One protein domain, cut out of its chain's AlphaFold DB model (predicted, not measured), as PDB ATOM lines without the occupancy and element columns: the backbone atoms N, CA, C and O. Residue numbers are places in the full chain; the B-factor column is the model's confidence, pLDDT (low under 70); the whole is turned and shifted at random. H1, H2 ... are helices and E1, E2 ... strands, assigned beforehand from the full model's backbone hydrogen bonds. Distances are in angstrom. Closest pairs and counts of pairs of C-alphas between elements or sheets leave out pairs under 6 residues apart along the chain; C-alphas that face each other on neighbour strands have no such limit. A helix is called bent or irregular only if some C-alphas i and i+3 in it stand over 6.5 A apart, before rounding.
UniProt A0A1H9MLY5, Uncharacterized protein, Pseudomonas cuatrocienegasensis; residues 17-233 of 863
ATOM      1  N   THR A  17     170.501 118.892  94.860       92.44
ATOM      2  CA  THR A  17     171.443 117.768  94.843       92.44
ATOM      3  C   THR A  17     171.136 116.779  95.971       92.44
ATOM      4  O   THR A  17     170.452 117.097  96.942       92.44
ATOM      5  N   LEU A  18     171.661 115.551  95.879       93.19
ATOM      6  CA  LEU A  18     171.488 114.547  96.937       93.19
ATOM      7  C   LEU A  18     171.995 115.036  98.307       93.19
ATOM      8  O   LEU A  18     171.349 114.768  99.313       93.19
ATOM      9  N   GLU A  19     173.116 115.761  98.338       94.88
ATOM     10  CA  GLU A  19     173.696 116.316  99.569       94.88
ATOM     11  C   GLU A  19     172.781 117.386 100.181       94.88
ATOM     12  O   GLU A  19     172.415 117.291 101.349       94.88
ATOM     13  N   GLN A  20     172.297 118.329  99.364       95.62
ATOM     14  CA  GLN A  20     171.337 119.351  99.804       95.62
ATOM     15  C   GLN A  20     170.034 118.737 100.334       95.62
ATOM     16  O   GLN A  20     169.499 119.203 101.338       95.62
ATOM     17  N   ARG A  21     169.536 117.667  99.697       95.44
ATOM     18  CA  ARG A  21     168.354 116.934 100.175       95.44
ATOM     19  C   ARG A  21     168.578 116.302 101.546       95.44
ATOM     20  O   ARG A  21     167.700 116.405 102.389       95.44
ATOM     21  N   GLN A  22     169.739 115.690 101.784       95.81
ATOM     22  CA  GLN A  22     170.064 115.084 103.082       95.81
ATOM     23  C   GLN A  22     170.154 116.130 104.199       95.81
ATOM     24  O   GLN A  22     169.643 115.904 105.294       95.81
ATOM     25  N   GLU A  23     170.764 117.287 103.923       96.25
ATOM     26  CA  GLU A  23     170.815 118.398 104.881       96.25
ATOM     27  C   GLU A  23     169.415 118.924 105.221       96.25
ATOM     28  O   GLU A  23     169.107 119.176 106.388       96.25
ATOM     29  N   LEU A  24     168.562 119.074 104.207       96.12
ATOM     30  CA  LEU A  24     167.200 119.567 104.374       96.12
ATOM     31  C   LEU A  24     166.296 118.545 105.084       96.12
ATOM     32  O   LEU A  24     165.475 118.930 105.909       96.12
ATOM     33  N   GLU A  25     166.477 117.249 104.816       97.06
ATOM     34  CA  GLU A  25     165.768 116.156 105.492       97.06
ATOM     35  C   GLU A  25     166.093 116.117 106.991       97.06
ATOM     36  O   GLU A  25     165.183 116.003 107.814       97.06
ATOM     37  N   GLN A  26     167.366 116.281 107.365       96.88
ATOM     38  CA  GLN A  26     167.753 116.349 108.774       96.88
ATOM     39  C   GLN A  26     167.100 117.548 109.478       96.88
ATOM     40  O   GLN A  26     166.532 117.388 110.561       96.88
ATOM     41  N   LEU A  27     167.135 118.728 108.852       97.75
ATOM     42  CA  LEU A  27     166.519 119.930 109.414       97.75
ATOM     43  C   LEU A  27     164.992 119.792 109.524       97.75
ATOM     44  O   LEU A  27     164.416 120.176 110.538       97.75
ATOM     45  N   LEU A  28     164.332 119.187 108.530       97.62
ATOM     46  CA  LEU A  28     162.894 118.904 108.570       97.62
ATOM     47  C   LEU A  28     162.525 118.027 109.773       97.62
ATOM     48  O   LEU A  28     161.535 118.306 110.446       97.62
ATOM     49  N   VAL A  29     163.307 116.982 110.066       97.12
ATOM     50  CA  VAL A  29     163.078 116.116 111.237       97.12
ATOM     51  C   VAL A  29     163.180 116.913 112.539       97.12
ATOM     52  O   VAL A  29     162.336 116.754 113.421       97.12
ATOM     53  N   GLU A  30     164.177 117.793 112.653       96.38
ATOM     54  CA  GLU A  30     164.353 118.656 113.825       96.38
ATOM     55  C   GLU A  30     163.172 119.624 114.001       96.38
ATOM     56  O   GLU A  30     162.641 119.744 115.107       96.38
ATOM     57  N   MET A  31     162.714 120.264 112.922       97.25
ATOM     58  CA  MET A  31     161.588 121.203 112.977       97.25
ATOM     59  C   MET A  31     160.252 120.500 113.240       97.25
ATOM     60  O   MET A  31     159.445 121.009 114.012       97.25
ATOM     61  N   ARG A  32     160.024 119.295 112.696       97.00
ATOM     62  CA  ARG A  32     158.829 118.488 113.012       97.00
ATOM     63  C   ARG A  32     158.759 118.117 114.493       97.00
ATOM     64  O   ARG A  32     157.686 118.185 115.079       97.00
ATOM     65  N   ALA A  33     159.892 117.772 115.106       95.56
ATOM     66  CA  ALA A  33     159.938 117.477 116.538       95.56
ATOM     67  C   ALA A  33     159.626 118.712 117.401       95.56
ATOM     68  O   ALA A  33     159.024 118.588 118.464       95.56
ATOM     69  N   GLN A  34     160.019 119.909 116.952       95.00
ATOM     70  CA  GLN A  34     159.667 121.157 117.634       95.00
ATOM     71  C   GLN A  34     158.203 121.553 117.403       95.00
ATOM     72  O   GLN A  34     157.559 122.042 118.329       95.00
ATOM     73  N   TYR A  35     157.649 121.278 116.218       94.62
ATOM     74  CA  TYR A  35     156.248 121.551 115.891       94.62
ATOM     75  C   TYR A  35     155.287 120.872 116.872       94.62
ATOM     76  O   TYR A  35     154.337 121.502 117.315       94.62
ATOM     77  N   GLU A  36     155.587 119.652 117.335       91.38
ATOM     78  CA  GLU A  36     154.786 118.958 118.362       91.38
ATOM     79  C   GLU A  36     154.670 119.719 119.701       91.38
ATOM     80  O   GLU A  36     153.817 119.392 120.526       91.38
ATOM     81  N   VAL A  37     155.529 120.716 119.942       91.69
ATOM     82  CA  VAL A  37     155.607 121.463 121.207       91.69
ATOM     83  C   VAL A  37     155.265 122.942 121.031       91.69
ATOM     84  O   VAL A  37     154.681 123.542 121.933       91.69
ATOM     85  N   THR A  38     155.641 123.548 119.905       93.38
ATOM     86  CA  THR A  38     155.557 124.999 119.673       93.38
ATOM     87  C   THR A  38     154.843 125.352 118.369       93.38
ATOM     88  O   THR A  38     155.147 126.386 117.780       93.38
ATOM     89  N   ALA A  39     153.901 124.516 117.916       93.12
ATOM     90  CA  ALA A  39     153.145 124.707 116.673       93.12
ATOM     91  C   ALA A  39     152.585 126.129 116.502       93.12
ATOM     92  O   ALA A  39     152.730 126.711 115.435       93.12
ATOM     93  N   THR A  40     152.023 126.713 117.562       94.12
ATOM     94  CA  THR A  40     151.358 128.029 117.541       94.12
ATOM     95  C   THR A  40     152.302 129.228 117.715       94.12
ATOM     96  O   THR A  40     151.858 130.378 117.744       94.12
ATOM     97  N   GLN A  41     153.613 128.998 117.853       93.56
ATOM     98  CA  GLN A  41     154.608 130.071 117.953       93.56
ATOM     99  C   GLN A  41     155.093 130.488 116.563       93.56
ATOM    100  O   GLN A  41     155.414 129.640 115.739       93.56
ATOM    101  N   SER A  42     155.200 131.794 116.320       93.88
ATOM    102  CA  SER A  42     155.781 132.337 115.085       93.88
ATOM    103  C   SER A  42     157.234 131.871 114.877       93.88
ATOM    104  O   SER A  42     157.984 131.709 115.844       93.88
ATOM    105  N   GLY A  43     157.639 131.691 113.620       95.12
ATOM    106  CA  GLY A  43     159.035 131.532 113.197       95.12
ATOM    107  C   GLY A  43     159.591 130.109 113.193       95.12
ATOM    108  O   GLY A  43     160.789 129.932 112.968       95.12
ATOM    109  N   LEU A  44     158.779 129.075 113.439       96.25
ATOM    110  CA  LEU A  44     159.295 127.705 113.535       96.25
ATOM    111  C   LEU A  44     159.843 127.185 112.198       96.25
ATOM    112  O   LEU A  44     160.831 126.455 112.175       96.25
ATOM    113  N   ALA A  45     159.204 127.535 111.083       96.50
ATOM    114  CA  ALA A  45     159.624 127.088 109.758       96.50
ATOM    115  C   ALA A  45     160.700 127.991 109.126       96.50
ATOM    116  O   ALA A  45     161.298 127.611 108.119       96.50
ATOM    117  N   GLN A  46     161.005 129.145 109.721       96.56
ATOM    118  CA  GLN A  46     161.991 130.106 109.224       96.56
ATOM    119  C   GLN A  46     163.362 129.470 108.897       96.56
ATOM    120  O   GLN A  46     163.862 129.703 107.792       96.56
ATOM    121  N   PRO A  47     163.930 128.564 109.732       97.62
ATOM    122  CA  PRO A  47     165.188 127.883 109.412       97.62
ATOM    123  C   PRO A  47     165.131 127.028 108.139       97.62
ATOM    124  O   PRO A  47     166.146 126.861 107.460       97.62
ATOM    125  N   LEU A  48     163.964 126.468 107.801       97.94
ATOM    126  CA  LEU A  48     163.775 125.678 106.580       97.94
ATOM    127  C   LEU A  48     163.823 126.567 105.340       97.94
ATOM    128  O   LEU A  48     164.494 126.216 104.367       97.94
ATOM    129  N   TYR A  49     163.158 127.722 105.394       97.50
ATOM    130  CA  TYR A  49     163.198 128.707 104.317       97.50
ATOM    131  C   TYR A  49     164.607 129.274 104.130       97.50
ATOM    132  O   TYR A  49     165.107 129.283 103.007       97.50
ATOM    133  N   ASP A  50     165.297 129.635 105.215       96.88
ATOM    134  CA  ASP A  50     166.700 130.071 105.169       96.88
ATOM    135  C   ASP A  50     167.597 129.027 104.504       96.88
ATOM    136  O   ASP A  50     168.457 129.345 103.675       96.88
ATOM    137  N   LYS A  51     167.386 127.750 104.841       97.00
ATOM    138  CA  LYS A  51     168.159 126.654 104.265       97.00
ATOM    139  C   LYS A  51     167.872 126.485 102.773       97.00
ATOM    140  O   LYS A  51     168.823 126.364 102.003       97.00
ATOM    141  N   LEU A  52     166.604 126.527 102.359       94.19
ATOM    142  CA  LEU A  52     166.212 126.494 100.947       94.19
ATOM    143  C   LEU A  52     166.815 127.665 100.160       94.19
ATOM    144  O   LEU A  52     167.457 127.439  99.134       94.19
ATOM    145  N   LEU A  53     166.693 128.891 100.669       93.25
ATOM    146  CA  LEU A  53     167.266 130.091 100.051       93.25
ATOM    147  C   LEU A  53     168.793 130.015  99.965       93.25
ATOM    148  O   LEU A  53     169.371 130.444  98.974       93.25
ATOM    149  N   SER A  54     169.467 129.389 100.938       93.06
ATOM    150  CA  SER A  54     170.921 129.167 100.867       93.06
ATOM    151  C   SER A  54     171.349 128.248  99.714       93.06
ATOM    152  O   SER A  54     172.498 128.303  99.272       93.06
ATOM    153  N   PHE A  55     170.441 127.402  99.222       90.88
ATOM    154  CA  PHE A  55     170.672 126.540  98.064       90.88
ATOM    155  C   PHE A  55     170.315 127.219  96.745       90.88
ATOM    156  O   PHE A  55     170.867 126.846  95.709       90.88
ATOM    157  N   MET A  56     169.399 128.184  96.786       86.94
ATOM    158  CA  MET A  56     168.833 128.875  95.635       86.94
ATOM    159  C   MET A  56     169.629 130.150  95.322       86.94
ATOM    160  O   MET A  56     169.648 131.081  96.124       86.94
ATOM    161  N   PRO A  57     170.280 130.254  94.150       81.00
ATOM    162  CA  PRO A  57     170.945 131.486  93.744       81.00
ATOM    163  C   PRO A  57     169.963 132.669  93.698       81.00
ATOM    164  O   PRO A  57     168.874 132.509  93.127       81.00
ATOM    165  N   PRO A  58     170.332 133.851  94.236       79.50
ATOM    166  CA  PRO A  58     169.498 135.039  94.143       79.50
ATOM    167  C   PRO A  58     169.244 135.420  92.676       79.50
ATOM    168  O   PRO A  58     170.193 135.474  91.879       79.50
ATOM    169  N   PRO A  59     167.993 135.720  92.292       72.81
ATOM    170  CA  PRO A  59     167.668 136.120  90.931       72.81
ATOM    171  C   PRO A  59     168.494 137.341  90.494       72.81
ATOM    172  O   PRO A  59     168.597 138.335  91.209       72.81
ATOM    173  N   GLY A  60     169.122 137.263  89.318       65.75
ATOM    174  CA  GLY A  60     169.955 138.345  88.778       65.75
ATOM    175  C   GLY A  60     171.375 138.455  89.358       65.75
ATOM    176  O   GLY A  60     172.147 139.283  88.871       65.75
ATOM    177  N   GLN A  61     171.764 137.618  90.329       60.03
ATOM    178  CA  GLN A  61     173.143 137.515  90.826       60.03
ATOM    179  C   GLN A  61     173.672 136.073  90.696       60.03
ATOM    180  O   GLN A  61     173.582 135.267  91.618       60.03
ATOM    181  N   GLY A  62     174.257 135.754  89.536       55.34
ATOM    182  CA  GLY A  62     174.921 134.476  89.244       55.34
ATOM    183  C   GLY A  62     175.762 134.529  87.959       55.34
ATOM    184  O   GLY A  62     175.687 135.509  87.218       55.34
ATOM    185  N   ASP A  63     176.552 133.479  87.691       52.50
ATOM    186  CA  ASP A  63     177.464 133.390  86.528       52.50
ATOM    187  C   ASP A  63     176.739 133.356  85.158       52.50
ATOM    188  O   ASP A  63     177.365 133.608  84.129       52.50
ATOM    189  N   ASP A  64     175.422 133.098  85.139       54.19
ATOM    190  CA  ASP A  64     174.550 133.232  83.961       54.19
ATOM    191  C   ASP A  64     173.153 133.769  84.355       54.19
ATOM    192  O   ASP A  64     172.247 132.996  84.681       54.19
ATOM    193  N   PRO A  65     172.946 135.099  84.347       52.34
ATOM    194  CA  PRO A  65     171.663 135.729  84.673       52.34
ATOM    195  C   PRO A  65     170.506 135.341  83.735       52.34
ATOM    196  O   PRO A  65     169.356 135.608  84.066       52.34
ATOM    197  N   ALA A  66     170.792 134.731  82.577       51.47
ATOM    198  CA  ALA A  66     169.794 134.295  81.602       51.47
ATOM    199  C   ALA A  66     169.349 132.827  81.788       51.47
ATOM    200  O   ALA A  66     168.496 132.354  81.037       51.47
ATOM    201  N   ALA A  67     169.913 132.101  82.763       54.47
ATOM    202  CA  ALA A  67     169.666 130.669  82.960       54.47
ATOM    203  C   ALA A  67     168.387 130.333  83.754       54.47
ATOM    204  O   ALA A  67     167.963 129.177  83.753       54.47
ATOM    205  N   TYR A  68     167.769 131.312  84.422       65.56
ATOM    206  CA  TYR A  68     166.600 131.088  85.277       65.56
ATOM    207  C   TYR A  68     165.310 131.537  84.594       65.56
ATOM    208  O   TYR A  68     165.248 132.591  83.963       65.56
ATOM    209  N   THR A  69     164.273 130.710  84.710       69.94
ATOM    210  CA  THR A  69     162.949 130.986  84.145       69.94
ATOM    211  C   THR A  69     162.232 132.084  84.940       69.94
ATOM    212  O   THR A  69     162.512 132.281  86.123       69.94
ATOM    213  N   THR A  70     161.257 132.764  84.328       78.12
ATOM    214  CA  THR A  70     160.327 133.661  85.044       78.12
ATOM    215  C   THR A  70     159.660 132.949  86.227       78.12
ATOM    216  O   THR A  70     159.442 133.545  87.274       78.12
ATOM    217  N   GLU A  71     159.413 131.648  86.092       81.56
ATOM    218  CA  GLU A  71     158.829 130.806  87.134       81.56
ATOM    219  C   GLU A  71     159.753 130.628  88.352       81.56
ATOM    220  O   GLU A  71     159.296 130.674  89.489       81.56
ATOM    221  N   TYR A  72     161.069 130.506  88.141       84.50
ATOM    222  CA  TYR A  72     162.041 130.461  89.240       84.50
ATOM    223  C   TYR A  72     162.046 131.763  90.053       84.50
ATOM    224  O   TYR A  72     162.123 131.710  91.278       84.50
ATOM    225  N   LEU A  73     161.940 132.925  89.391       84.38
ATOM    226  CA  LEU A  73     161.850 134.221  90.075       84.38
ATOM    227  C   LEU A  73     160.615 134.275  90.983       84.38
ATOM    228  O   LEU A  73     160.755 134.617  92.152       84.38
ATOM    229  N   LYS A  74     159.440 133.873  90.480       87.12
ATOM    230  CA  LYS A  74     158.189 133.809  91.257       87.12
ATOM    231  C   LYS A  74     158.337 132.941  92.507       87.12
ATOM    232  O   LYS A  74     158.009 133.374  93.609       87.12
ATOM    233  N   VAL A  75     158.886 131.737  92.336       89.06
ATOM    234  CA  VAL A  75     159.101 130.778  93.428       89.06
ATOM    235  C   VAL A  75     160.114 131.296  94.449       89.06
ATOM    236  O   VAL A  75     159.859 131.210  95.647       89.06
ATOM    237  N   TYR A  76     161.237 131.871  94.006       89.75
ATOM    238  CA  TYR A  76     162.216 132.483  94.908       89.75
ATOM    239  C   TYR A  76     161.581 133.622  95.719       89.75
ATOM    240  O   TYR A  76     161.727 133.653  96.937       89.75
ATOM    241  N   THR A  77     160.860 134.535  95.056       88.44
ATOM    242  CA  THR A  77     160.197 135.675  95.702       88.44
ATOM    243  C   THR A  77     159.174 135.217  96.736       88.44
ATOM    244  O   THR A  77     159.154 135.759  97.839       88.44
ATOM    245  N   TRP A  78     158.372 134.193  96.424       92.94
ATOM    246  CA  TRP A  78     157.432 133.635  97.392       92.94
ATOM    247  C   TRP A  78     158.159 133.003  98.591       92.94
ATOM    248  O   TRP A  78     157.777 133.280  99.720       92.94
ATOM    249  N   ILE A  79     159.232 132.222  98.388       94.56
ATOM    250  CA  ILE A  79     159.980 131.578  99.493       94.56
ATOM    251  C   ILE A  79     160.620 132.626 100.418       94.56
ATOM    252  O   ILE A  79     160.576 132.475 101.639       94.56
ATOM    253  N   ASP A  80     161.205 133.683  99.851       92.00
ATOM    254  CA  ASP A  80     161.803 134.786 100.614       92.00
ATOM    255  C   ASP A  80     160.743 135.556 101.419       92.00
ATOM    256  O   ASP A  80     160.941 135.818 102.602       92.00
ATOM    257  N   GLY A  81     159.576 135.822 100.821       92.38
ATOM    258  CA  GLY A  81     158.442 136.421 101.526       92.38
ATOM    259  C   GLY A  81     157.863 135.508 102.611       92.38
ATOM    260  O   GLY A  81     157.612 135.963 103.724       92.38
ATOM    261  N   ALA A  82     157.701 134.213 102.332       95.69
ATOM    262  CA  ALA A  82     157.178 133.226 103.274       95.69
ATOM    263  C   ALA A  82     158.090 133.044 104.496       95.69
ATOM    264  O   ALA A  82     157.587 132.823 105.598       95.69
ATOM    265  N   ARG A  83     159.417 133.199 104.339       96.88
ATOM    266  CA  ARG A  83     160.359 133.280 105.469       96.88
ATOM    267  C   ARG A  83     159.977 134.416 106.416       96.88
ATOM    268  O   ARG A  83     159.875 134.192 107.621       96.88
ATOM    269  N   ASP A  84     159.790 135.617 105.878       94.75
ATOM    270  CA  ASP A  84     159.532 136.819 106.672       94.75
ATOM    271  C   ASP A  84     158.127 136.772 107.292       94.75
ATOM    272  O   ASP A  84     157.969 137.038 108.483       94.75
ATOM    273  N   VAL A  85     157.124 136.315 106.531       95.62
ATOM    274  CA  VAL A  85     155.764 136.042 107.028       95.62
ATOM    275  C   VAL A  85     155.804 135.047 108.180       95.62
ATOM    276  O   VAL A  85     155.239 135.320 109.236       95.62
ATOM    277  N   ASN A  86     156.538 133.941 108.029       97.12
ATOM    278  CA  ASN A  86     156.686 132.960 109.095       97.12
ATOM    279  C   ASN A  86     157.371 133.530 110.334       97.12
ATOM    280  O   ASN A  86     156.964 133.179 111.430       97.12
ATOM    281  N   GLY A  87     158.357 134.414 110.177       95.25
ATOM    282  CA  GLY A  87     159.000 135.117 111.291       95.25
ATOM    283  C   GLY A  87     158.141 136.219 111.928       95.25
ATOM    284  O   GLY A  87     158.461 136.689 113.021       95.25
ATOM    285  N   GLY A  88     157.041 136.630 111.290       93.56
ATOM    286  CA  GLY A  88     156.246 137.783 111.716       93.56
ATOM    287  C   GLY A  88     156.901 139.129 111.379       93.56
ATOM    288  O   GLY A  88     156.670 140.117 112.076       93.56
ATOM    289  N   GLU A  89     157.741 139.177 110.343       91.56
ATOM    290  CA  GLU A  89     158.526 140.350 109.963       91.56
ATOM    291  C   GLU A  89     158.023 140.987 108.656       91.56
ATOM    292  O   GLU A  89     157.745 140.322 107.661       91.56
ATOM    293  N   GLY A  90     157.934 142.319 108.633       89.62
ATOM    294  CA  GLY A  90     157.628 143.081 107.421       89.62
ATOM    295  C   GLY A  90     156.139 143.280 107.108       89.62
ATOM    296  O   GLY A  90     155.232 142.893 107.848       89.62
ATOM    297  N   VAL A  91     155.895 143.967 105.987       87.75
ATOM    298  CA  VAL A  91     154.554 144.409 105.568       87.75
ATOM    299  C   VAL A  91     153.646 143.233 105.202       87.75
ATOM    300  O   VAL A  91     152.483 143.225 105.593       87.75
ATOM    301  N   PHE A  92     154.181 142.202 104.538       88.94
ATOM    302  CA  PHE A  92     153.415 141.009 104.158       88.94
ATOM    303  C   PHE A  92     153.061 140.137 105.355       88.94
ATOM    304  O   PHE A  92     151.952 139.625 105.390       88.94
ATOM    305  N   ALA A  93     153.936 140.023 106.361       93.19
ATOM    306  CA  ALA A  93     153.587 139.342 107.607       93.19
ATOM    307  C   ALA A  93     152.403 140.030 108.293       93.19
ATOM    308  O   ALA A  93     151.453 139.376 108.714       93.19
ATOM    309  N   THR A  94     152.436 141.367 108.346       92.94
ATOM    310  CA  THR A  94     151.349 142.160 108.932       92.94
ATOM    311  C   THR A  94     150.066 141.992 108.121       92.94
ATOM    312  O   THR A  94     149.017 141.737 108.701       92.94
ATOM    313  N   TYR A  95     150.131 142.085 106.793       93.75
ATOM    314  CA  TYR A  95     148.956 141.922 105.943       93.75
ATOM    315  C   TYR A  95     148.382 140.501 106.021       93.75
ATOM    316  O   TYR A  95     147.225 140.340 106.379       93.75
ATOM    317  N   ILE A  96     149.180 139.464 105.751       95.62
ATOM    318  CA  ILE A  96     148.707 138.075 105.658       95.62
ATOM    319  C   ILE A  96     148.150 137.591 106.995       95.62
ATOM    320  O   ILE A  96     147.077 136.992 107.006       95.62
ATOM    321  N   HIS A  97     148.819 137.863 108.122       95.12
ATOM    322  CA  HIS A  97     148.317 137.405 109.419       95.12
ATOM    323  C   HIS A  97     146.986 138.066 109.790       95.12
ATOM    324  O   HIS A  97     146.070 137.371 110.225       95.12
ATOM    325  N   ASN A  98     146.856 139.380 109.583       95.44
ATOM    326  CA  ASN A  98     145.630 140.100 109.935       95.44
ATOM    327  C   ASN A  98     144.500 139.846 108.933       95.44
ATOM    328  O   ASN A  98     143.373 139.629 109.357       95.44
ATOM    329  N   TYR A  99     144.801 139.751 107.636       96.75
ATOM    330  CA  TYR A  99     143.833 139.327 106.625       96.75
ATOM    331  C   TYR A  99     143.266 137.947 106.955       96.75
ATOM    332  O   TYR A  99     142.055 137.763 106.963       96.75
ATOM    333  N   THR A 100     144.137 136.984 107.274       97.12
ATOM    334  CA  THR A 100     143.728 135.608 107.587       97.12
ATOM    335  C   THR A 100     142.892 135.564 108.872       97.12
ATOM    336  O   THR A 100     141.896 134.844 108.938       97.12
ATOM    337  N   ALA A 101     143.249 136.368 109.879       95.50
ATOM    338  CA  ALA A 101     142.458 136.504 111.099       95.50
ATOM    339  C   ALA A 101     141.088 137.157 110.843       95.50
ATOM    340  O   ALA A 101     140.080 136.663 111.346       95.50
ATOM    341  N   ASN A 102     141.031 138.212 110.025       95.62
ATOM    342  CA  ASN A 102     139.783 138.866 109.628       95.62
ATOM    343  C   ASN A 102     138.899 137.921 108.808       95.62
ATOM    344  O   ASN A 102     137.718 137.804 109.102       95.62
ATOM    345  N   GLN A 103     139.463 137.162 107.866       95.94
ATOM    346  CA  GLN A 103     138.753 136.105 107.139       95.94
ATOM    347  C   GLN A 103     138.127 135.072 108.078       95.94
ATOM    348  O   GLN A 103     136.955 134.727 107.928       95.94
ATOM    349  N   HIS A 104     138.888 134.593 109.066       95.12
ATOM    350  CA  HIS A 104     138.363 133.655 110.055       95.12
ATOM    351  C   HIS A 104     137.216 134.293 110.846       95.12
ATOM    352  O   HIS A 104     136.181 133.662 111.054       95.12
ATOM    353  N   ARG A 105     137.403 135.537 111.305       93.56
ATOM    354  CA  ARG A 105     136.406 136.274 112.086       93.56
ATOM    355  C   ARG A 105     135.115 136.485 111.300       93.56
ATOM    356  O   ARG A 105     134.055 136.246 111.860       93.56
ATOM    357  N   LEU A 106     135.203 136.899 110.037       93.62
ATOM    358  CA  LEU A 106     134.037 137.102 109.176       93.62
ATOM    359  C   LEU A 106     133.254 135.798 109.017       93.62
ATOM    360  O   LEU A 106     132.065 135.781 109.275       93.62
ATOM    361  N   ARG A 107     133.926 134.679 108.720       92.62
ATOM    362  CA  ARG A 107     133.259 133.390 108.469       92.62
ATOM    363  C   ARG A 107     132.690 132.725 109.722       92.62
ATOM    364  O   ARG A 107     131.609 132.149 109.689       92.62
ATOM    365  N   PHE A 108     133.425 132.734 110.831       91.25
ATOM    366  CA  PHE A 108     133.086 131.904 112.000       91.25
ATOM    367  C   PHE A 108     132.757 132.700 113.266       91.25
ATOM    368  O   PHE A 108     132.345 132.106 114.274       91.25
ATOM    369  N   GLY A 109     132.932 134.019 113.232       88.19
ATOM    370  CA  GLY A 109     132.922 134.893 114.398       88.19
ATOM    371  C   GLY A 109     134.259 134.914 115.148       88.19
ATOM    372  O   GLY A 109     135.262 134.320 114.740       88.19
ATOM    373  N   GLU A 110     134.270 135.611 116.283       85.06
ATOM    374  CA  GLU A 110     135.450 135.758 117.141       85.06
ATOM    375  C   GLU A 110     135.952 134.413 117.692       85.06
ATOM    376  O   GLU A 110     135.193 133.625 118.263       85.06
ATOM    377  N   ALA A 111     137.261 134.174 117.583       81.38
ATOM    378  CA  ALA A 111     137.920 132.971 118.090       81.38
ATOM    379  C   ALA A 111     138.861 133.275 119.257       81.38
ATOM    380  O   ALA A 111     139.471 134.339 119.345       81.38
ATOM    381  N   SER A 112     139.033 132.301 120.154       76.81
ATOM    382  CA  SER A 112     139.859 132.474 121.355       76.81
ATOM    383  C   SER A 112     141.367 132.555 121.085       76.81
ATOM    384  O   SER A 112     142.081 133.107 121.919       76.81
ATOM    385  N   ASP A 113     141.861 131.979 119.979       87.50
ATOM    386  CA  ASP A 113     143.290 131.988 119.620       87.50
ATOM    387  C   ASP A 113     143.529 131.919 118.098       87.50
ATOM    388  O   ASP A 113     144.218 131.031 117.591       87.50
ATOM    389  N   VAL A 114     142.957 132.867 117.348       90.38
ATOM    390  CA  VAL A 114     143.166 132.936 115.889       90.38
ATOM    391  C   VAL A 114     144.638 133.176 115.535       90.38
ATOM    392  O   VAL A 114     145.165 132.580 114.603       90.38
ATOM    393  N   THR A 115     145.352 133.983 116.325       91.94
ATOM    394  CA  THR A 115     146.780 134.260 116.113       91.94
ATOM    395  C   THR A 115     147.624 132.990 116.219       91.94
ATOM    396  O   THR A 115     148.515 132.775 115.398       91.94
ATOM    397  N   GLY A 116     147.351 132.132 117.208       93.69
ATOM    398  CA  GLY A 116     148.012 130.839 117.343       93.69
ATOM    399  C   GLY A 116     147.751 129.922 116.149       93.69
ATOM    400  O   GLY A 116     148.699 129.326 115.638       93.69
ATOM    401  N   GLN A 117     146.508 129.867 115.656       94.38
ATOM    402  CA  GLN A 117     146.135 129.081 114.470       94.38
ATOM    403  C   GLN A 117     146.826 129.583 113.199       94.38
ATOM    404  O   GLN A 117     147.351 128.785 112.426       94.38
ATOM    405  N   VAL A 118     146.890 130.901 113.001       95.88
ATOM    406  CA  VAL A 118     147.582 131.521 111.862       95.88
ATOM    407  C   VAL A 118     149.084 131.215 111.897       95.88
ATOM    408  O   VAL A 118     149.659 130.828 110.878       95.88
ATOM    409  N   ASN A 119     149.722 131.309 113.069       96.19
ATOM    410  CA  ASN A 119     151.128 130.927 113.228       96.19
ATOM    411  C   ASN A 119     151.342 129.432 112.949       96.19
ATOM    412  O   ASN A 119     152.304 129.054 112.278       96.19
ATOM    413  N   GLU A 120     150.443 128.579 113.442       96.50
ATOM    414  CA  GLU A 120     150.489 127.138 113.198       96.50
ATOM    415  C   GLU A 120     150.349 126.802 111.714       96.50
ATOM    416  O   GLU A 120     151.116 125.977 111.211       96.50
ATOM    417  N   ALA A 121     149.442 127.477 111.003       96.44
ATOM    418  CA  ALA A 121     149.296 127.369 109.558       96.44
ATOM    419  C   ALA A 121     150.580 127.788 108.840       96.44
ATOM    420  O   ALA A 121     151.143 126.998 108.085       96.44
ATOM    421  N   SER A 122     151.119 128.968 109.157       96.81
ATOM    422  CA  SER A 122     152.376 129.473 108.589       96.81
ATOM    423  C   SER A 122     153.549 128.497 108.780       96.81
ATOM    424  O   SER A 122     154.331 128.241 107.857       96.81
ATOM    425  N   ASN A 123     153.650 127.876 109.959       97.50
ATOM    426  CA  ASN A 123     154.652 126.848 110.247       97.50
ATOM    427  C   ASN A 123     154.416 125.555 109.454       97.50
ATOM    428  O   ASN A 123     155.359 124.980 108.901       97.50
ATOM    429  N   ALA A 124     153.166 125.089 109.396       96.94
ATOM    430  CA  ALA A 124     152.783 123.891 108.659       96.94
ATOM    431  C   ALA A 124     153.080 124.030 107.161       96.94
ATOM    432  O   ALA A 124     153.601 123.090 106.563       96.94
ATOM    433  N   ILE A 125     152.853 125.212 106.577       96.19
ATOM    434  CA  ILE A 125     153.151 125.511 105.170       96.19
ATOM    435  C   ILE A 125     154.627 125.240 104.856       96.19
ATOM    436  O   ILE A 125     154.932 124.495 103.921       96.19
ATOM    437  N   GLY A 126     155.556 125.762 105.665       96.12
ATOM    438  CA  GLY A 126     156.992 125.567 105.435       96.12
ATOM    439  C   GLY A 126     157.444 124.114 105.616       96.12
ATOM    440  O   GLY A 126     158.240 123.598 104.824       96.12
ATOM    441  N   LEU A 127     156.888 123.417 106.612       96.75
ATOM    442  CA  LEU A 127     157.130 121.988 106.834       96.75
ATOM    443  C   LEU A 127     156.623 121.142 105.657       96.75
ATOM    444  O   LEU A 127     157.350 120.280 105.153       96.75
ATOM    445  N   THR A 128     155.392 121.388 105.205       93.62
ATOM    446  CA  THR A 128     154.757 120.658 104.101       93.62
ATOM    447  C   THR A 128     155.445 120.952 102.769       93.62
ATOM    448  O   THR A 128     155.643 120.029 101.974       93.62
ATOM    449  N   LEU A 129     155.879 122.191 102.524       92.56
ATOM    450  CA  LEU A 129     156.637 122.553 101.328       92.56
ATOM    451  C   LEU A 129     157.940 121.753 101.231       92.56
ATOM    452  O   LEU A 129     158.191 121.102 100.213       92.56
ATOM    453  N   VAL A 130     158.750 121.758 102.294       94.62
ATOM    454  CA  VAL A 130     160.016 121.013 102.323       94.62
ATOM    455  C   VAL A 130     159.785 119.513 102.180       94.62
ATOM    456  O   VAL A 130     160.473 118.855 101.397       94.62
ATOM    457  N   ASP A 131     158.794 118.965 102.883       92.12
ATOM    458  CA  ASP A 131     158.416 117.556 102.766       92.12
ATOM    459  C   ASP A 131     158.066 117.173 101.322       92.12
ATOM    460  O   ASP A 131     158.563 116.171 100.802       92.12
ATOM    461  N   ARG A 132     157.279 118.006 100.634       87.31
ATOM    462  CA  ARG A 132     156.913 117.792  99.230       87.31
ATOM    463  C   ARG A 132     158.111 117.907  98.291       87.31
ATOM    464  O   ARG A 132     158.203 117.095  97.372       87.31
ATOM    465  N   ILE A 133     159.036 118.841  98.511       88.69
ATOM    466  CA  ILE A 133     160.280 118.937  97.726       88.69
ATOM    467  C   ILE A 133     161.096 117.644  97.870       88.69
ATOM    468  O   ILE A 133     161.538 117.071  96.874       88.69
ATOM    469  N   LEU A 134     161.259 117.138  99.096       90.75
ATOM    470  CA  LEU A 134     162.014 115.909  99.363       90.75
ATOM    471  C   LEU A 134     161.352 114.668  98.745       90.75
ATOM    472  O   LEU A 134     162.047 113.847  98.146       90.75
ATOM    473  N   ARG A 135     160.017 114.556  98.826       86.81
ATOM    474  CA  ARG A 135     159.249 113.463  98.202       86.81
ATOM    475  C   ARG A 135     159.285 113.483  96.676       86.81
ATOM    476  O   ARG A 135     159.130 112.431  96.071       86.81
ATOM    477  N   ASN A 136     159.502 114.643  96.061       84.25
ATOM    478  CA  ASN A 136     159.606 114.800  94.608       84.25
ATOM    479  C   ASN A 136     161.065 114.946  94.153       84.25
ATOM    480  O   ASN A 136     161.391 115.756  93.290       84.25
ATOM    481  N   ASP A 137     161.962 114.166  94.755       86.62
ATOM    482  CA  ASP A 137     163.372 114.077  94.371       86.62
ATOM    483  C   ASP A 137     164.159 115.406  94.382       86.62
ATOM    484  O   ASP A 137     165.198 115.532  93.733       86.62
ATOM    485  N   GLY A 138     163.727 116.387  95.179       87.44
ATOM    486  CA  GLY A 138     164.365 117.702  95.274       87.44
ATOM    487  C   GLY A 138     163.908 118.697  94.209       87.44
ATOM    488  O   GLY A 138     164.536 119.749  94.068       87.44
ATOM    489  N   LEU A 139     162.859 118.375  93.447       86.31
ATOM    490  CA  LEU A 139     162.229 119.299  92.508       86.31
ATOM    491  C   LEU A 139     161.453 120.374  93.270       86.31
ATOM    492  O   LEU A 139     160.653 120.065  94.155       86.31
ATOM    493  N   LEU A 140     161.674 121.636  92.896       85.25
ATOM    494  CA  LEU A 140     160.852 122.734  93.388       85.25
ATOM    495  C   LEU A 140     159.464 122.697  92.718       85.25
ATOM    496  O   LEU A 140     159.385 122.470  91.509       85.25
ATOM    497  N   PRO A 141     158.374 122.914  93.472       84.38
ATOM    498  CA  PRO A 141     157.041 123.102  92.895       84.38
ATOM    499  C   PRO A 141     156.965 124.394  92.066       84.38
ATOM    500  O   PRO A 141     157.669 125.352  92.376       84.38
ATOM    501  N   SER A 142     156.101 124.419  91.040       85.50
ATOM    502  CA  SER A 142     155.705 125.660  90.344       85.50
ATOM    503  C   SER A 142     155.005 126.624  91.300       85.50
ATOM    504  O   SER A 142     154.625 126.230  92.405       85.50
ATOM    505  N   ILE A 143     154.781 127.872  90.881       87.62
ATOM    506  CA  ILE A 143     154.054 128.837  91.710       87.62
ATOM    507  C   ILE A 143     152.629 128.357  92.013       87.62
ATOM    508  O   ILE A 143     152.172 128.446  93.146       87.62
ATOM    509  N   GLU A 144     151.982 127.727  91.034       86.62
ATOM    510  CA  GLU A 144     150.706 127.027  91.195       86.62
ATOM    511  C   GLU A 144     150.801 125.915  92.258       86.62
ATOM    512  O   GLU A 144     149.963 125.819  93.155       86.62
ATOM    513  N   GLY A 145     151.846 125.082  92.195       84.94
ATOM    514  CA  GLY A 145     152.069 124.014  93.170       84.94
ATOM    515  C   GLY A 145     152.334 124.540  94.583       84.94
ATOM    516  O   GLY A 145     151.866 123.939  95.547       84.94
ATOM    517  N   ILE A 146     153.049 125.662  94.717       89.62
ATOM    518  CA  ILE A 146     153.259 126.356  95.995       89.62
ATOM    519  C   ILE A 146     151.936 126.872  96.547       89.62
ATOM    520  O   ILE A 146     151.620 126.580  97.697       89.62
ATOM    521  N   GLY A 147     151.147 127.571  95.728       90.81
ATOM    522  CA  GLY A 147     149.852 128.098  96.151       90.81
ATOM    523  C   GLY A 147     148.907 127.000  96.635       90.81
ATOM    524  O   GLY A 147     148.279 127.148  97.674       90.81
ATOM    525  N   ALA A 148     148.891 125.836  95.978       86.12
ATOM    526  CA  ALA A 148     148.087 124.697  96.428       86.12
ATOM    527  C   ALA A 148     148.529 124.117  97.789       86.12
ATOM    528  O   ALA A 148     147.705 123.578  98.531       86.12
ATOM    529  N   VAL A 149     149.826 124.184  98.117       86.81
ATOM    530  CA  VAL A 149     150.350 123.784  99.435       86.81
ATOM    531  C   VAL A 149     149.966 124.802 100.498       86.81
ATOM    532  O   VAL A 149     149.468 124.421 101.554       86.81
ATOM    533  N   ASP A 150     150.200 126.071 100.190       92.31
ATOM    534  CA  ASP A 150     149.958 127.214 101.062       92.31
ATOM    535  C   ASP A 150     148.468 127.326 101.434       92.31
ATOM    536  O   ASP A 150     148.088 127.230 102.609       92.31
ATOM    537  N   ALA A 151     147.606 127.357 100.416       92.88
ATOM    538  CA  ALA A 151     146.161 127.362 100.579       92.88
ATOM    539  C   ALA A 151     145.659 126.121 101.327       92.88
ATOM    540  O   ALA A 151     144.775 126.231 102.166       92.88
ATOM    541  N   GLY A 152     146.241 124.942 101.077       90.75
ATOM    542  CA  GLY A 152     145.796 123.695 101.702       90.75
ATOM    543  C   GLY A 152     146.040 123.621 103.208       90.75
ATOM    544  O   GLY A 152     145.178 123.137 103.940       90.75
ATOM    545  N   GLU A 153     147.192 124.087 103.694       93.19
ATOM    546  CA  GLU A 153     147.440 124.135 105.142       93.19
ATOM    547  C   GLU A 153     146.641 125.259 105.811       93.19
ATOM    548  O   GLU A 153     146.136 125.054 106.914       93.19
ATOM    549  N   SER A 154     146.460 126.399 105.132       95.12
ATOM    550  CA  SER A 154     145.587 127.484 105.601       95.12
ATOM    551  C   SER A 154     144.136 127.013 105.739       95.12
ATOM    552  O   SER A 154     143.535 127.161 106.801       95.12
ATOM    553  N   ALA A 155     143.608 126.358 104.704       94.62
ATOM    554  CA  ALA A 155     142.272 125.776 104.689       94.62
ATOM    555  C   ALA A 155     142.079 124.803 105.855       94.62
ATOM    556  O   ALA A 155     141.121 124.911 106.608       94.62
ATOM    557  N   ARG A 156     143.026 123.881 106.051       92.38
ATOM    558  CA  ARG A 156     142.935 122.844 107.084       92.38
ATOM    559  C   ARG A 156     143.059 123.381 108.514       92.38
ATOM    560  O   ARG A 156     142.462 122.820 109.420       92.38
ATOM    561  N   LEU A 157     143.903 124.382 108.758       94.19
ATOM    562  CA  LEU A 157     144.217 124.822 110.126       94.19
ATOM    563  C   LEU A 157     143.422 126.043 110.580       94.19
ATOM    564  O   LEU A 157     143.197 126.203 111.779       94.19
ATOM    565  N   VAL A 158     143.018 126.892 109.637       95.31
ATOM    566  CA  VAL A 158     142.307 128.140 109.925       95.31
ATOM    567  C   VAL A 158     140.859 128.070 109.454       95.31
ATOM    568  O   VAL A 158     139.971 128.496 110.181       95.31
ATOM    569  N   PHE A 159     140.602 127.510 108.272       95.12
ATOM    570  CA  PHE A 159     139.274 127.548 107.646       95.12
ATOM    571  C   PHE A 159     138.541 126.202 107.652       95.12
ATOM    572  O   PHE A 159     137.616 125.992 106.867       95.12
ATOM    573  N   GLU A 160     138.935 125.282 108.536       92.75
ATOM    574  CA  GLU A 160     138.247 124.009 108.724       92.75
ATOM    575  C   GLU A 160     137.099 124.174 109.715       92.75
ATOM    576  O   GLU A 160     137.280 124.563 110.868       92.75
ATOM    577  N   ASN A 161     135.903 123.799 109.271       90.62
ATOM    578  CA  ASN A 161     134.730 123.717 110.119       90.62
ATOM    579  C   ASN A 161     133.972 122.434 109.782       90.62
ATOM    580  O   ASN A 161     133.581 122.220 108.642       90.62
ATOM    581  N   ALA A 162     133.743 121.571 110.770       88.19
ATOM    582  CA  ALA A 162     133.137 120.261 110.528       88.19
ATOM    583  C   ALA A 162     131.712 120.324 109.942       88.19
ATOM    584  O   ALA A 162     131.278 119.349 109.330       88.19
ATOM    585  N   GLN A 163     130.996 121.428 110.161       85.62
ATOM    586  CA  GLN A 163     129.636 121.637 109.676       85.62
ATOM    587  C   GLN A 163     129.628 122.292 108.292       85.62
ATOM    588  O   GLN A 163     128.984 121.762 107.392       85.62
ATOM    589  N   HIS A 164     130.363 123.392 108.123       85.38
ATOM    590  CA  HIS A 164     130.285 124.218 106.911       85.38
ATOM    591  C   HIS A 164     131.373 123.867 105.884       85.38
ATOM    592  O   HIS A 164     131.088 123.722 104.699       85.38
ATOM    593  N   TYR A 165     132.609 123.625 106.332       90.94
ATOM    594  CA  TYR A 165     133.774 123.392 105.467       90.94
ATOM    595  C   TYR A 165     134.554 122.142 105.886       90.94
ATOM    596  O   TYR A 165     135.669 122.238 106.428       90.94
ATOM    597  N   PRO A 166     133.978 120.940 105.699       87.25
ATOM    598  CA  PRO A 166     134.637 119.702 106.077       87.25
ATOM    599  C   PRO A 166     135.934 119.517 105.273       87.25
ATOM    600  O   PRO A 166     135.914 119.229 104.078       87.25
ATOM    601  N   GLY A 167     137.078 119.628 105.953       85.81
ATOM    602  CA  GLY A 167     138.405 119.547 105.339       85.81
ATOM    603  C   GLY A 167     139.018 120.887 104.918       85.81
ATOM    604  O   GLY A 167     140.115 120.863 104.353       85.81
ATOM    605  N   GLY A 168     138.364 122.009 105.236       91.94
ATOM    606  CA  GLY A 168     138.888 123.361 105.051       91.94
ATOM    607  C   GLY A 168     138.447 124.041 103.762       91.94
ATOM    608  O   GLY A 168     138.486 123.424 102.699       91.94
ATOM    609  N   ASP A 169     138.090 125.321 103.848       93.31
ATOM    610  CA  ASP A 169     137.810 126.155 102.677       93.31
ATOM    611  C   ASP A 169     139.052 126.926 102.212       93.31
ATOM    612  O   ASP A 169     139.777 127.525 103.009       93.31
ATOM    613  N   TYR A 170     139.333 126.875 100.911       94.69
ATOM    614  CA  TYR A 170     140.562 127.428 100.340       94.69
ATOM    615  C   TYR A 170     140.416 128.910  99.982       94.69
ATOM    616  O   TYR A 170     141.426 129.591  99.808       94.69
ATOM    617  N   THR A 171     139.189 129.422  99.860       95.19
ATOM    618  CA  THR A 171     138.939 130.773  99.340       95.19
ATOM    619  C   THR A 171     139.325 131.874 100.334       95.19
ATOM    620  O   THR A 171     139.731 132.957  99.918       95.19
ATOM    621  N   GLY A 172     139.310 131.575 101.640       94.56
ATOM    622  CA  GLY A 172     139.762 132.490 102.696       94.56
ATOM    623  C   GLY A 172     141.283 132.684 102.779       94.56
ATOM    624  O   GLY A 172     141.773 133.476 103.585       94.56
ATOM    625  N   TRP A 173     142.069 131.969 101.973       96.81
ATOM    626  CA  TRP A 173     143.524 132.099 101.959       96.81
ATOM    627  C   TRP A 173     143.978 133.409 101.305       96.81
ATOM    628  O   TRP A 173     143.622 133.698 100.168       96.81
ATOM    629  N   ALA A 174     144.869 134.156 101.970       96.00
ATOM    630  CA  ALA A 174     145.373 135.455 101.498       96.00
ATOM    631  C   ALA A 174     145.995 135.428 100.093       96.00
ATOM    632  O   ALA A 174     146.036 136.447  99.402       96.00
ATOM    633  N   GLY A 175     146.495 134.273  99.654       94.44
ATOM    634  CA  GLY A 175     147.078 134.134  98.329       94.44
ATOM    635  C   GLY A 175     146.089 134.314  97.179       94.44
ATOM    636  O   GLY A 175     146.540 134.676  96.095       94.44
ATOM    637  N   THR A 176     144.774 134.182  97.402       95.06
ATOM    638  CA  THR A 176     143.762 134.518  96.384       95.06
ATOM    639  C   THR A 176     143.886 135.972  95.926       95.06
ATOM    640  O   THR A 176     143.723 136.250  94.747       95.06
ATOM    641  N   LEU A 177     144.285 136.888  96.816       93.25
ATOM    642  CA  LEU A 177     144.509 138.303  96.503       93.25
ATOM    643  C   LEU A 177     145.968 138.649  96.161       93.25
ATOM    644  O   LEU A 177     146.227 139.671  95.525       93.25
ATOM    645  N   LEU A 178     146.935 137.832  96.595       91.38
ATOM    646  CA  LEU A 178     148.369 138.153  96.497       91.38
ATOM    647  C   LEU A 178     149.107 137.459  95.346       91.38
ATOM    648  O   LEU A 178     150.100 137.990  94.849       91.38
ATOM    649  N   PHE A 179     148.650 136.286  94.906       92.00
ATOM    650  CA  PHE A 179     149.263 135.565  93.787       92.00
ATOM    651  C   PHE A 179     149.126 136.253  92.421       92.00
ATOM    652  O   PHE A 179     150.050 136.078  91.617       92.00
ATOM    653  N   PRO A 180     148.104 137.094  92.153       90.81
ATOM    654  CA  PRO A 180     148.084 137.916  90.945       90.81
ATOM    655  C   PRO A 180     149.367 138.743  90.770       90.81
ATOM    656  O   PRO A 180     149.944 138.778  89.687       90.81
ATOM    657  N   PHE A 181     149.939 139.278  91.854       84.88
ATOM    658  CA  PHE A 181     151.209 140.007  91.789       84.88
ATOM    659  C   PHE A 181     152.426 139.123  91.442       84.88
ATOM    660  O   PHE A 181     153.443 139.600  90.926       84.88
ATOM    661  N   LEU A 182     152.345 137.817  91.710       86.88
ATOM    662  CA  LEU A 182     153.322 136.815  91.266       86.88
ATOM    663  C   LEU A 182     153.048 136.378  89.813       86.88
ATOM    664  O   LEU A 182     153.675 135.436  89.326       86.88
ATOM    665  N   GLY A 183     152.132 137.042  89.104       86.12
ATOM    666  CA  GLY A 183     151.696 136.697  87.754       86.12
ATOM    667  C   GLY A 183     150.979 135.348  87.711       86.12
ATOM    668  O   GLY A 183     151.285 134.536  86.830       86.12
ATOM    669  N   TYR A 184     150.155 135.053  88.722       88.56
ATOM    670  CA  TYR A 184     149.287 133.876  88.778       88.56
ATOM    671  C   TYR A 184     147.909 134.255  89.346       88.56
ATOM    672  O   TYR A 184     147.669 134.211  90.549       88.56
ATOM    673  N   ASP A 185     147.016 134.647  88.448       90.25
ATOM    674  CA  ASP A 185     145.649 135.136  88.668       90.25
ATOM    675  C   ASP A 185     144.607 134.028  88.887       90.25
ATOM    676  O   ASP A 185     143.621 134.249  89.584       90.25
ATOM    677  N   ARG A 186     144.836 132.818  88.366       90.38
ATOM    678  CA  ARG A 186     143.844 131.723  88.377       90.38
ATOM    679  C   ARG A 186     143.270 131.365  89.749       90.38
ATOM    680  O   ARG A 186     142.153 130.865  89.812       90.38
ATOM    681  N   PHE A 187     144.003 131.577  90.847       91.75
ATOM    682  CA  PHE A 187     143.438 131.380  92.191       91.75
ATOM    683  C   PHE A 187     142.342 132.397  92.511       91.75
ATOM    684  O   PHE A 187     141.360 132.042  93.145       91.75
ATOM    685  N   PHE A 188     142.485 133.639  92.057       94.94
ATOM    686  CA  PHE A 188     141.437 134.645  92.167       94.94
ATOM    687  C   PHE A 188     140.284 134.321  91.215       94.94
ATOM    688  O   PHE A 188     139.145 134.167  91.645       94.94
ATOM    689  N   GLU A 189     140.586 134.157  89.924       93.12
ATOM    690  CA  GLU A 189     139.566 133.980  88.885       93.12
ATOM    691  C   GLU A 189     138.717 132.726  89.107       93.12
ATOM    692  O   GLU A 189     137.497 132.774  89.012       93.12
ATOM    693  N   GLU A 190     139.349 131.595  89.424       90.75
ATOM    694  CA  GLU A 190     138.641 130.318  89.496       90.75
ATOM    695  C   GLU A 190     138.092 130.011  90.887       90.75
ATOM    696  O   GLU A 190     137.336 129.054  91.016       90.75
ATOM    697  N   TRP A 191     138.494 130.737  91.940       92.62
ATOM    698  CA  TRP A 191     138.003 130.476  93.303       92.62
ATOM    699  C   TRP A 191     137.124 131.600  93.852       92.62
ATOM    700  O   TRP A 191     136.252 131.311  94.663       92.62
ATOM    701  N   LEU A 192     137.327 132.854  93.431       95.56
ATOM    702  CA  LEU A 192     136.521 134.000  93.879       95.56
ATOM    703  C   LEU A 192     135.553 134.513  92.804       95.56
ATOM    704  O   LEU A 192     134.516 135.061  93.167       95.56
ATOM    705  N   LEU A 193     135.855 134.326  91.510       95.19
ATOM    706  CA  LEU A 193     134.974 134.737  90.401       95.19
ATOM    707  C   LEU A 193     134.223 133.568  89.728       95.19
ATOM    708  O   LEU A 193     133.595 133.759  88.680       95.19
ATOM    709  N   ASP A 194     134.265 132.365  90.312       91.12
ATOM    710  CA  ASP A 194     133.361 131.269  89.941       91.12
ATOM    711  C   ASP A 194     132.114 131.333  90.826       91.12
ATOM    712  O   ASP A 194     132.201 131.441  92.047       91.12
ATOM    713  N   GLU A 195     130.948 131.269  90.196       89.56
ATOM    714  CA  GLU A 195     129.648 131.310  90.865       89.56
ATOM    715  C   GLU A 195     129.252 129.956  91.471       89.56
ATOM    716  O   GLU A 195     128.308 129.900  92.252       89.56
ATOM    717  N   ASN A 196     129.960 128.875  91.125       90.62
ATOM    718  CA  ASN A 196     129.659 127.516  91.565       90.62
ATOM    719  C   ASN A 196     130.669 127.011  92.602       90.62
ATOM    720  O   ASN A 196     131.825 127.428  92.629       90.62
ATOM    721  N   ALA A 197     130.277 125.993  93.364       89.31
ATOM    722  CA  ALA A 197     131.199 125.198  94.160       89.31
ATOM    723  C   ALA A 197     132.300 124.567  93.284       89.31
ATOM    724  O   ALA A 197     132.047 123.951  92.239       89.31
ATOM    725  N   VAL A 198     133.545 124.653  93.754       88.75
ATOM    726  CA  VAL A 198     134.735 124.217  93.012       88.75
ATOM    727  C   VAL A 198     135.363 123.022  93.710       88.75
ATOM    728  O   VAL A 198     135.728 123.084  94.881       88.75
ATOM    729  N   THR A 199     135.544 121.918  92.984       86.00
ATOM    730  CA  THR A 199     136.310 120.752  93.451       86.00
ATOM    731  C   THR A 199     137.548 120.570  92.587       86.00
ATOM    732  O   THR A 199     137.441 120.451  91.366       86.00
ATOM    733  N   ALA A 200     138.719 120.484  93.214       81.12
ATOM    734  CA  ALA A 200     139.999 120.323  92.539       81.12
ATOM    735  C   ALA A 200     140.707 119.013  92.912       81.12
ATOM    736  O   ALA A 200     140.461 118.387  93.946       81.12
ATOM    737  N   THR A 201     141.632 118.598  92.043       76.88
ATOM    738  CA  THR A 201     142.462 117.405  92.233       76.88
ATOM    739  C   THR A 201     143.869 117.820  92.655       76.88
ATOM    740  O   THR A 201     144.668 118.286  91.849       76.88
ATOM    741  N   ILE A 202     144.197 117.633  93.931       71.38
ATOM    742  CA  ILE A 202     145.475 118.044  94.511       71.38
ATOM    743  C   ILE A 202     146.484 116.902  94.459       71.38
ATOM    744  O   ILE A 202     146.298 115.870  95.102       71.38
ATOM    745  N   GLY A 203     147.585 117.095  93.731       66.88
ATOM    746  CA  GLY A 203     148.729 116.185  93.763       66.88
ATOM    747  C   GLY A 203     149.418 116.203  95.132       66.88
ATOM    748  O   GLY A 203     149.723 117.271  95.666       66.88
ATOM    749  N   VAL A 204     149.688 115.025  95.703       67.12
ATOM    750  CA  VAL A 204     150.353 114.871  97.019       67.12
ATOM    751  C   VAL A 204     151.744 114.220  96.938       67.12
ATOM    752  O   VAL A 204     152.354 113.915  97.965       67.12
ATOM    753  N   GLY A 205     152.280 114.071  95.721       60.97
ATOM    754  CA  GLY A 205     153.602 113.498  95.430       60.97
ATOM    755  C   GLY A 205     153.548 112.026  95.005       60.97
ATOM    756  O   GLY A 205     152.541 111.353  95.198       60.97
ATOM    757  N   ASN A 206     154.625 111.519  94.389       64.06
ATOM    758  CA  ASN A 206     154.756 110.129  93.899       64.06
ATOM    759  C   ASN A 206     153.675 109.648  92.902       64.06
ATOM    760  O   ASN A 206     153.538 108.447  92.676       64.06
ATOM    761  N   GLY A 207     152.939 110.568  92.272       65.50
ATOM    762  CA  GLY A 207     151.834 110.247  91.362       65.50
ATOM    763  C   GLY A 207     150.470 110.076  92.041       65.50
ATOM    764  O   GLY A 207     149.500 109.785  91.346       65.50
ATOM    765  N   ASP A 208     150.379 110.289  93.357       67.31
ATOM    766  CA  ASP A 208     149.122 110.255  94.104       67.31
ATOM    767  C   ASP A 208     148.403 111.615  94.065       67.31
ATOM    768  O   ASP A 208     149.029 112.683  94.065       67.31
ATOM    769  N   SER A 209     147.067 111.579  94.078       72.81
ATOM    770  CA  SER A 209     146.207 112.768  94.077       72.81
ATOM    771  C   SER A 209     145.011 112.620  95.014       72.81
ATOM    772  O   SER A 209     144.480 111.520  95.174       72.81
ATOM    773  N   LEU A 210     144.535 113.733  95.566       76.56
ATOM    774  CA  LEU A 210     143.356 113.816  96.422       76.56
ATOM    775  C   LEU A 210     142.326 114.771  95.817       76.56
ATOM    776  O   LEU A 210     142.686 115.847  95.361       76.56
ATOM    777  N   GLN A 211     141.046 114.404  95.848       83.06
ATOM    778  CA  GLN A 211     139.973 115.366  95.581       83.06
ATOM    779  C   GLN A 211     139.774 116.251  96.816       83.06
ATOM    780  O   GLN A 211     139.770 115.746  97.950       83.06
ATOM    781  N   ARG A 212     139.637 117.557  96.596       85.12
ATOM    782  CA  ARG A 212     139.341 118.557  97.624       85.12
ATOM    783  C   ARG A 212     138.336 119.561  97.095       85.12
ATOM    784  O   ARG A 212     138.478 120.032  95.970       85.12
ATOM    785  N   THR A 213     137.350 119.876  97.917       89.00
ATOM    786  CA  THR A 213     136.497 121.039  97.701       89.00
ATOM    787  C   THR A 213     137.319 122.276  98.045       89.00
ATOM    788  O   THR A 213     137.942 122.327  99.099       89.00
ATOM    789  N   ILE A 214     137.397 123.202  97.100       89.62
ATOM    790  CA  ILE A 214     138.163 124.446  97.194       89.62
ATOM    791  C   ILE A 214     137.242 125.584  97.623       89.62
ATOM    792  O   ILE A 214     137.587 126.320  98.539       89.62
ATOM    793  N   LYS A 215     136.079 125.667  96.967       91.38
ATOM    794  CA  LYS A 215     134.962 126.562  97.270       91.38
ATOM    795  C   LYS A 215     133.744 125.691  97.534       91.38
ATOM    796  O   LYS A 215     133.403 124.861  96.685       91.38
ATOM    797  N   HIS A 216     133.146 125.824  98.711       89.62
ATOM    798  CA  HIS A 216     132.085 124.916  99.158       89.62
ATOM    799  C   HIS A 216     130.695 125.284  98.652       89.62
ATOM    800  O   HIS A 216     129.918 124.378  98.348       89.62
ATOM    801  N   PHE A 217     130.405 126.576  98.542       85.56
ATOM    802  CA  PHE A 217     129.066 127.073  98.250       85.56
ATOM    803  C   PHE A 217     129.049 127.864  96.952       85.56
ATOM    804  O   PHE A 217     130.031 128.521  96.603       85.56
ATOM    805  N   ASP A 218     127.939 127.759  96.230       88.62
ATOM    806  CA  ASP A 218     127.644 128.635  95.101       88.62
ATOM    807  C   ASP A 218     127.467 130.070  95.633       88.62
ATOM    808  O   ASP A 218     127.059 130.251  96.780       88.62
ATOM    809  N   GLY A 219     127.765 131.092  94.833       90.56
ATOM    810  CA  GLY A 219     127.556 132.484  95.248       90.56
ATOM    811  C   GLY A 219     128.795 133.370  95.288       90.56
ATOM    812  O   GLY A 219     129.924 132.963  95.001       90.56
ATOM    813  N   SER A 220     128.562 134.624  95.659       94.25
ATOM    814  CA  SER A 220     129.535 135.720  95.700       94.25
ATOM    815  C   SER A 220     130.154 135.949  97.088       94.25
ATOM    816  O   SER A 220     131.106 136.727  97.187       94.25
ATOM    817  N   TYR A 221     129.673 135.256  98.131       95.31
ATOM    818  CA  TYR A 221     130.118 135.415  99.523       95.31
ATOM    819  C   TYR A 221     131.644 135.466  99.672       95.31
ATOM    820  O   TYR A 221     132.184 136.401 100.259       95.31
ATOM    821  N   ASP A 222     132.362 134.498  99.090       95.75
ATOM    822  CA  ASP A 222     133.819 134.392  99.247       95.75
ATOM    823  C   ASP A 222     134.572 135.611  98.694       95.75
ATOM    824  O   ASP A 222     135.560 136.045  99.291       95.75
ATOM    825  N   LEU A 223     134.094 136.193  97.586       96.94
ATOM    826  CA  LEU A 223     134.660 137.416  97.016       96.94
ATOM    827  C   LEU A 223     134.462 138.589  97.977       96.94
ATOM    828  O   LEU A 223     135.422 139.289  98.294       96.94
ATOM    829  N   PHE A 224     133.236 138.803  98.456       96.88
ATOM    830  CA  PHE A 224     132.935 139.935  99.331       96.88
ATOM    831  C   PHE A 224     133.598 139.804 100.699       96.88
ATOM    832  O   PHE A 224     134.155 140.784 101.196       96.88
ATOM    833  N   ALA A 225     133.673 138.592 101.252       96.81
ATOM    834  CA  ALA A 225     134.450 138.331 102.451       96.81
ATOM    835  C   ALA A 225     135.925 138.688 102.218       96.81
ATOM    836  O   ALA A 225     136.535 139.376 103.040       96.81
ATOM    837  N   ALA A 226     136.519 138.239 101.101       97.69
ATOM    838  CA  ALA A 226     137.911 138.536 100.755       97.69
ATOM    839  C   ALA A 226     138.168 140.042 100.627       97.69
ATOM    840  O   ALA A 226     139.152 140.540 101.180       97.69
ATOM    841  N   LEU A 227     137.285 140.774  99.949       96.31
ATOM    842  CA  LEU A 227     137.401 142.221  99.793       96.31
ATOM    843  C   LEU A 227     137.251 142.954 101.131       96.31
ATOM    844  O   LEU A 227     138.107 143.776 101.454       96.31
ATOM    845  N   GLN A 228     136.264 142.605 101.962       95.62
ATOM    846  CA  GLN A 228     136.112 143.233 103.276       95.62
ATOM    847  C   GLN A 228     137.320 142.959 104.181       95.62
ATOM    848  O   GLN A 228     137.862 143.885 104.787       95.62
ATOM    849  N   ALA A 229     137.803 141.714 104.249       96.75
ATOM    850  CA  ALA A 229     138.993 141.388 105.038       96.75
ATOM    851  C   ALA A 229     140.230 142.159 104.551       96.75
ATOM    852  O   ALA A 229     141.076 142.549 105.361       96.75
ATOM    853  N   HIS A 230     140.351 142.391 103.238       94.38
ATOM    854  CA  HIS A 230     141.386 143.249 102.674       94.38
ATOM    855  C   HIS A 230     141.233 144.701 103.144       94.38
ATOM    856  O   HIS A 230     142.202 145.233 103.694       94.38
ATOM    857  N   GLN A 231     140.046 145.298 102.989       91.56
ATOM    858  CA  GLN A 231     139.767 146.681 103.392       91.56
ATOM    859  C   GLN A 231     140.092 146.904 104.872       91.56
ATOM    860  O   GLN A 231     140.940 147.734 105.203       91.56
ATOM    861  N   GLU A 232     139.531 146.073 105.758       92.50
ATOM    862  CA  GLU A 232     139.762 146.164 107.203       92.50
ATOM    863  C   GLU A 232     141.252 146.065 107.552       92.50
ATOM    864  O   GLU A 232     141.770 146.845 108.353       92.50
ATOM    865  N   THR A 233     141.976 145.137 106.919       93.44
ATOM    866  CA  THR A 233     143.408 144.942 107.175       93.44
ATOM    867  C   THR A 233     144.232 146.146 106.726       93.44
ATOM    868  O   THR A 233     145.134 146.605 107.436       93.44
TER     869      THR A 233
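AT A GLANCE: This is residues 17 to 233 of the 863 residues of an uncharacterized protein of Pseudomonas cuatrocienegasensis (UniProt A0A1H9MLY5). Five helices, H1, H2, H3, H5 and H6, make a bundle with H5 in its middle, and H4 crosses one end of it, with H9 packed on H4. The short helices H7 and H8 follow one after the other, H7 packed on H6, and a strand hairpin, E1 and E2, crosses H6 on another side. The bundle is up and down, each helix running against the one before it in the chain, but H6 crosses H5 steeply. The printed part has 217 residues, in order H1 to H8, E1, E2, H9, the two strands antiparallel; its class is mostly helix. It is compact, with a radius of gyration of the C-alphas of 17.0 A and spans of 49 by 39 by 36 A.

HOW THE PARTS SIT: H1, residues 18 to 38, touches H2, residues 46 to 55, with residues 20 to 28 alone; this helical hairpin has a shallow tilt of 8 degrees, its closest C-alphas those of Leu 27 and Leu 48, 7.0 A apart. H2 forms another helical hairpin with H3, residues 70 to 87, closest at the C-alphas of Gln 46 and Arg 83, 5.2 A. H4, residues 90 to 108, stands about perpendicular to H3 at 77 degrees, and they touch through residues 81 to 87 of H3 and 90 to 97 of H4, closest at the C-alphas of Val 85 and Ala 93, 4.0 A. H5, residues 114 to 135, is the hub, touching H1, H2, H3, H4 and H6. H6, residues 143 to 157, runs opposite ways to H5 at a steep tilt of 44 degrees, closest at the C-alphas of Ala 121 and Ser 154, 5.4 A. H7, residues 175 to 182, touches residues 147 to 151 of H6, and H8, residues 186 to 191, touches H7. In the hairpin of E1, residues 198 to 205, and E2, residues 208 to 215, N 200 and O 212 are within hydrogen-bond range at 2.8 A. E2 and H6 are near each other. H9, residues 221 to 233, touches H4, closest at the C-alphas of Asn 102 and Ala 229, 5.3 A. Every O i to N i+4 pair is within hydrogen-bond range in H2, H3, H4, H6, H8 and H9; the counts are 16 of 17 in H1, 17 of 18 in H5 and 1 of 4 in H7, where 3 of 5 O i to N i+3 pairs are.

IN THESE COORDINATES: H1 begins at C-alpha 18, (171.488, 114.547, 96.937), and is 29.7 A long; H3 is 26.3 A, H4 27.4 A, H5 30.8 A and H6 21.3 A. E1 and E2 are 21.8 A each. H9 ends at C-alpha 233, (143.408, 144.942, 107.175). H7 is only just irregular: C-alphas 177 and 180 are 6.6 A apart.

THE WHOLE: The C-alphas farthest apart, those of Asp 63 and Gln 163, are 54.4 A apart. The printed part has no cut. The links H2 to H3 and H6 to H7 are long, and residues 61 to 66 stand free. Residues 60 to 69 and 203 to 208 have pLDDT under 70.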